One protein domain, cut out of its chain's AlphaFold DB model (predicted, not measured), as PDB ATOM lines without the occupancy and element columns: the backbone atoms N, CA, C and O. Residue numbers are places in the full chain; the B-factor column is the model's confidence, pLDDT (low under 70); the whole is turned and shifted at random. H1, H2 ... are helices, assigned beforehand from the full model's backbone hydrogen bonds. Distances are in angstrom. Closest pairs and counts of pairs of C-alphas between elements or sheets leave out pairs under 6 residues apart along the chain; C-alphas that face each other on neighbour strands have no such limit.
ATOM      1  N   ALA A  61      16.743  95.678 143.198       97.75
ATOM      2  CA  ALA A  61      16.329  95.182 144.507       97.75
ATOM      3  C   ALA A  61      15.103  94.262 144.427       97.75
ATOM      4  O   ALA A  61      14.892  93.456 145.332       97.75
ATOM      5  N   ILE A  62      14.345  94.295 143.321       97.94
ATOM      6  CA  ILE A  62      13.206  93.399 143.086       97.94
ATOM      7  C   ILE A  62      13.557  91.910 143.235       97.94
ATOM      8  O   ILE A  62      12.694  91.119 143.601       97.94
ATOM      9  N   LYS A  63      14.828  91.526 143.041       97.12
ATOM     10  CA  LYS A  63      15.307  90.150 143.264       97.12
ATOM     11  C   LYS A  63      15.224  89.672 144.721       97.12
ATOM     12  O   LYS A  63      15.364  88.479 144.960       97.12
ATOM     13  N   TYR A  64      15.038  90.587 145.674       97.19
ATOM     14  CA  TYR A  64      14.855  90.303 147.102       97.19
ATOM     15  C   TYR A  64      13.400  90.461 147.558       97.19
ATOM     16  O   TYR A  64      13.123  90.407 148.753       97.19
ATOM     17  N   ILE A  65      12.473  90.692 146.626       96.88
ATOM     18  CA  ILE A  65      11.053  90.833 146.927       96.88
ATOM     19  C   ILE A  65      10.342  89.550 146.533       96.88
ATOM     20  O   ILE A  65      10.248  89.215 145.353       96.88
ATOM     21  N   ASP A  66       9.757  88.883 147.520       94.50
ATOM     22  CA  ASP A  66       8.914  87.725 147.263       94.50
ATOM     23  C   ASP A  66       7.581  88.144 146.635       94.50
ATOM     24  O   ASP A  66       6.896  89.069 147.104       94.50
ATOM     25  N   ALA A  67       7.222  87.430 145.562       93.44
ATOM     26  CA  ALA A  67       5.991  87.602 144.791       93.44
ATOM     27  C   ALA A  67       5.648  89.090 144.529       93.44
ATOM     28  O   ALA A  67       4.644  89.594 145.046       93.44
ATOM     29  N   PRO A  68       6.479  89.829 143.764       96.69
ATOM     30  CA  PRO A  68       6.214  91.231 143.474       96.69
ATOM     31  C   PRO A  68       4.942  91.359 142.631       96.69
ATOM     32  O   PRO A  68       4.739  90.615 141.664       96.69
ATOM     33  N   THR A  69       4.092  92.320 142.991       97.31
ATOM     34  CA  THR A  69       2.904  92.660 142.205       97.31
ATOM     35  C   THR A  69       3.312  93.283 140.875       97.31
ATOM     36  O   THR A  69       4.454  93.709 140.685       97.31
ATOM     37  N   GLU A  70       2.370  93.365 139.938       97.06
ATOM     38  CA  GLU A  70       2.618  94.027 138.655       97.06
ATOM     39  C   GLU A  70       3.054  95.489 138.842       97.06
ATOM     40  O   GLU A  70       3.945  95.964 138.145       97.06
ATOM     41  N   VAL A  71       2.498  96.178 139.843       97.75
ATOM     42  CA  VAL A  71       2.867  97.557 140.186       97.75
ATOM     43  C   VAL A  71       4.324  97.643 140.647       97.75
ATOM     44  O   VAL A  71       5.060  98.509 140.175       97.75
ATOM     45  N   VAL A  72       4.776  96.722 141.505       98.12
ATOM     46  CA  VAL A  72       6.182  96.658 141.953       98.12
ATOM     47  C   VAL A  72       7.118  96.340 140.784       98.12
ATOM     48  O   VAL A  72       8.162  96.971 140.645       98.12
ATOM     49  N   LYS A  73       6.735  95.404 139.903       98.19
ATOM     50  CA  LYS A  73       7.501  95.072 138.689       98.19
ATOM     51  C   LYS A  73       7.670  96.280 137.776       98.19
ATOM     52  O   LYS A  73       8.777  96.531 137.311       98.19
ATOM     53  N   LEU A  74       6.590  97.027 137.536       97.25
ATOM     54  CA  LEU A  74       6.612  98.239 136.718       97.25
ATOM     55  C   LEU A  74       7.482  99.328 137.342       97.25
ATOM     56  O   LEU A  74       8.290  99.921 136.634       97.25
ATOM     57  N   ALA A  75       7.362  99.547 138.654       96.56
ATOM     58  CA  ALA A  75       8.198 100.506 139.369       96.56
ATOM     59  C   ALA A  75       9.692 100.164 139.236       96.56
ATOM     60  O   ALA A  75      10.486 101.048 138.933       96.56
ATOM     61  N   ALA A  76      10.057  98.886 139.373       97.19
ATOM     62  CA  ALA A  76      11.439  98.429 139.250       97.19
ATOM     63  C   ALA A  76      12.037  98.683 137.857       97.19
ATOM     64  O   ALA A  76      13.154  99.182 137.750       97.19
ATOM     65  N   VAL A  77      11.304  98.356 136.785       96.88
ATOM     66  CA  VAL A  77      11.811  98.519 135.406       96.88
ATOM     67  C   VAL A  77      11.735  99.950 134.886       96.88
ATOM     68  O   VAL A  77      12.406 100.273 133.909       96.88
ATOM     69  N   GLN A  78      10.889 100.786 135.493       94.19
ATOM     70  CA  GLN A  78      10.834 102.213 135.200       94.19
ATOM     71  C   GLN A  78      12.039 102.951 135.799       94.19
ATOM     72  O   GLN A  78      12.489 103.924 135.202       94.19
ATOM     73  N   ASP A  79      12.540 102.486 136.947       88.88
ATOM     74  CA  ASP A  79      13.737 103.016 137.605       88.88
ATOM     75  C   ASP A  79      15.037 102.503 136.955       88.88
ATOM     76  O   ASP A  79      15.870 103.295 136.522       88.88
ATOM     77  N   ASP A  80      15.183 101.181 136.796       93.00
ATOM     78  CA  ASP A  80      16.299 100.555 136.072       93.00
ATOM     79  C   ASP A  80      15.757  99.512 135.086       93.00
ATOM     80  O   ASP A  80      15.327  98.422 135.469       93.00
ATOM     81  N   GLY A  81      15.838  99.793 133.783       94.31
ATOM     82  CA  GLY A  81      15.405  98.864 132.733       94.31
ATOM     83  C   GLY A  81      16.137  97.509 132.731       94.31
ATOM     84  O   GLY A  81      15.708  96.565 132.058       94.31
ATOM     85  N   ARG A  82      17.241  97.355 133.473       95.19
ATOM     86  CA  ARG A  82      17.928  96.068 133.698       95.19
ATOM     87  C   ARG A  82      17.277  95.237 134.801       95.19
ATOM     88  O   ARG A  82      17.495  94.031 134.841       95.19
ATOM     89  N   ALA A  83      16.417  95.821 135.638       96.62
ATOM     90  CA  ALA A  83      15.663  95.099 136.665       96.62
ATOM     91  C   ALA A  83      14.820  93.949 136.091       96.62
ATOM     92  O   ALA A  83      14.563  92.965 136.782       96.62
ATOM     93  N   ILE A  84      14.449  94.034 134.807       96.94
ATOM     94  CA  ILE A  84      13.740  92.982 134.068       96.94
ATOM     95  C   ILE A  84      14.453  91.620 134.122       96.94
ATOM     96  O   ILE A  84      13.780  90.595 134.100       96.94
ATOM     97  N   GLU A  85      15.787  91.591 134.250       96.38
ATOM     98  CA  GLU A  85      16.582  90.356 134.377       96.38
ATOM     99  C   GLU A  85      16.235  89.556 135.641       96.38
ATOM    100  O   GLU A  85      16.453  88.347 135.693       96.38
ATOM    101  N   TYR A  86      15.660  90.221 136.644       97.25
ATOM    102  CA  TYR A  86      15.275  89.635 137.926       97.25
ATOM    103  C   TYR A  86      13.766  89.380 138.049       97.25
ATOM    104  O   TYR A  86      13.305  88.922 139.094       97.25
ATOM    105  N   ILE A  87      12.974  89.664 137.008       96.44
ATOM    106  CA  ILE A  87      11.522  89.468 137.021       96.44
ATOM    107  C   ILE A  87      11.184  88.153 136.325       96.44
ATOM    108  O   ILE A  87      11.358  88.004 135.117       96.44
ATOM    109  N   ALA A  88      10.625  87.205 137.076       94.31
ATOM    110  CA  ALA A  88      10.085  85.982 136.498       94.31
ATOM    111  C   ALA A  88       8.783  86.269 135.728       94.31
ATOM    112  O   ALA A  88       7.865  86.903 136.257       94.31
ATOM    113  N   ASN A  89       8.697  85.757 134.495       93.62
ATOM    114  CA  ASN A  89       7.527  85.861 133.614       93.62
ATOM    115  C   ASN A  89       6.955  87.297 133.517       93.62
ATOM    116  O   ASN A  89       5.803  87.522 133.902       93.62
ATOM    117  N   PRO A  90       7.736  88.291 133.045       95.88
ATOM    118  CA  PRO A  90       7.246  89.657 132.908       95.88
ATOM    119  C   PRO A  90       6.176  89.733 131.815       95.88
ATOM    120  O   PRO A  90       6.291  89.083 130.770       95.88
ATOM    121  N   THR A  91       5.152  90.557 132.036       97.12
ATOM    122  CA  THR A  91       4.154  90.848 131.003       97.12
ATOM    123  C   THR A  91       4.788  91.621 129.848       97.12
ATOM    124  O   THR A  91       5.827  92.267 130.003       97.12
ATOM    125  N   GLU A  92       4.146  91.601 128.678       96.38
ATOM    126  CA  GLU A  92       4.580  92.421 127.537       96.38
ATOM    127  C   GLU A  92       4.651  93.909 127.892       96.38
ATOM    128  O   GLU A  92       5.527  94.625 127.411       96.38
ATOM    129  N   PHE A  93       3.781  94.367 128.795       96.00
ATOM    130  CA  PHE A  93       3.811  95.743 129.265       96.00
ATOM    131  C   PHE A  93       5.072  96.040 130.088       96.00
ATOM    132  O   PHE A  93       5.769  97.009 129.792       96.00
ATOM    133  N   VAL A  94       5.440  95.176 131.040       96.44
ATOM    134  CA  VAL A  94       6.686  95.321 131.818       96.44
ATOM    135  C   VAL A  94       7.919  95.283 130.902       96.44
ATOM    136  O   VAL A  94       8.808  96.122 131.050       96.44
ATOM    137  N   LYS A  95       7.956  94.388 129.902       96.38
ATOM    138  CA  LYS A  95       9.043  94.328 128.900       96.38
ATOM    139  C   LYS A  95       9.145  95.608 128.062       96.38
ATOM    140  O   LYS A  95      10.241  96.087 127.775       96.38
ATOM    141  N   LEU A  96       8.006  96.169 127.654       95.62
ATOM    142  CA  LEU A  96       7.968  97.410 126.883       95.62
ATOM    143  C   LEU A  96       8.535  98.581 127.692       95.62
ATOM    144  O   LEU A  96       9.318  99.360 127.153       95.62
ATOM    145  N   ILE A  97       8.161  98.696 128.971       94.25
ATOM    146  CA  ILE A  97       8.687  99.746 129.852       94.25
ATOM    147  C   ILE A  97      10.189  99.558 130.084       94.25
ATOM    148  O   ILE A  97      10.930 100.528 129.937       94.25
ATOM    149  N   SER A  98      10.664  98.330 130.328       93.50
ATOM    150  CA  SER A  98      12.093  98.084 130.572       93.50
ATOM    151  C   SER A  98      12.996  98.499 129.409       93.50
ATOM    152  O   SER A  98      14.135  98.891 129.630       93.50
ATOM    153  N   ASN A  99      12.503  98.431 128.168       88.88
ATOM    154  CA  ASN A  99      13.276  98.824 126.988       88.88
ATOM    155  C   ASN A  99      13.383 100.343 126.814       88.88
ATOM    156  O   ASN A  99      14.320 100.801 126.176       88.88
ATOM    157  N   ARG A 100      12.446 101.118 127.373       82.69
ATOM    158  CA  ARG A 100      12.459 102.589 127.297       82.69
ATOM    159  C   ARG A 100      13.441 103.232 128.277       82.69
ATOM    160  O   ARG A 100      13.820 104.372 128.069       82.69
ATOM    161  N   GLY A 101      13.807 102.529 129.348       64.44
ATOM    162  CA  GLY A 101      14.730 103.018 130.380       64.44
ATOM    163  C   GLY A 101      16.191 102.600 130.180       64.44
ATOM    164  O   GLY A 101      16.959 102.672 131.132       64.44
ATOM    165  N   ARG A 102      16.567 102.077 129.002       63.31
ATOM    166  CA  ARG A 102      17.923 101.572 128.692       63.31
ATOM    167  C   ARG A 102      18.774 102.525 127.837       63.31
ATOM    168  O   ARG A 102      19.872 102.126 127.453       63.31
ATOM    169  N   ASP A 103      18.263 103.720 127.541       57.19
ATOM    170  CA  ASP A 103      18.942 104.755 126.745       57.19
ATOM    171  C   ASP A 103      19.953 105.573 127.568       57.19
ATOM    172  O   ASP A 103      19.684 105.828 128.767       57.19
TER     173      ASP A 103
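Overview. This is residues 61 to 103 of the 103 residues of an uncharacterized protein of Candidatus Korarchaeota archaeon (UniProt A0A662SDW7). The chain is wound in two stacked turns, each a short helix followed by a longer one: H1 and H2 make the first turn, H3 and H4 the second. The longer helices H2 and H4 pack side by side and run the same way, and the short H1 and H3 pack on each other next to them. The printed part has 43 residues with four named helices, in the order H1, H2, H3, H4, and no named strand; the class is all helix. It is compact, with a radius of gyration of the C-alphas of 9.0 A, and its C-alphas span 28 by 18 by 15 A, only just elongated.

Along the chain. H1 is residues 61 to 64, beginning at C-alpha 61 (16.329, 95.182, 144.507). H2, residues 70 to 79, is 14.3 A long from first to last C-alpha. H3 is residues 83 to 86. H4, residues 92 to 100, is 12.9 A long and ends at C-alpha 100 (12.459, 102.589, 127.297).

Arrangement. H1 touches H2, the closest C-alphas being those of Ile 62 and Ala 76, 6.6 A apart. H1 touches H3 at Lys 63 and Tyr 86, their closest C-alphas, 5.4 A apart. H2 and H3 touch only at the corner by their link, with the C-alphas of Val 77 and Ala 83 closest at 5.3 A. H2 and H4 touch at a shallow tilt of 12 degrees, the same way; their closest C-alphas, of Val 77 and Ser 98, are 4.9 A apart. H3 touches H4, with the C-alphas of Ile 84 and Ser 98 closest at 6.4 A. H1 and H4 are apart. In H2 every O i to N i+4 pair is within hydrogen-bond range, in H4 4 of 5; H1 and H3 are too short for such a pair.

Size, cuts and confidence. The two C-alphas farthest apart, of Asp 66 and Asp 103, are 28.5 A apart. The printed part has no cut, and its three links are tight. The mean pLDDT of the printed part is 93.1; residues 101 to 103, which end the chain, are under 70.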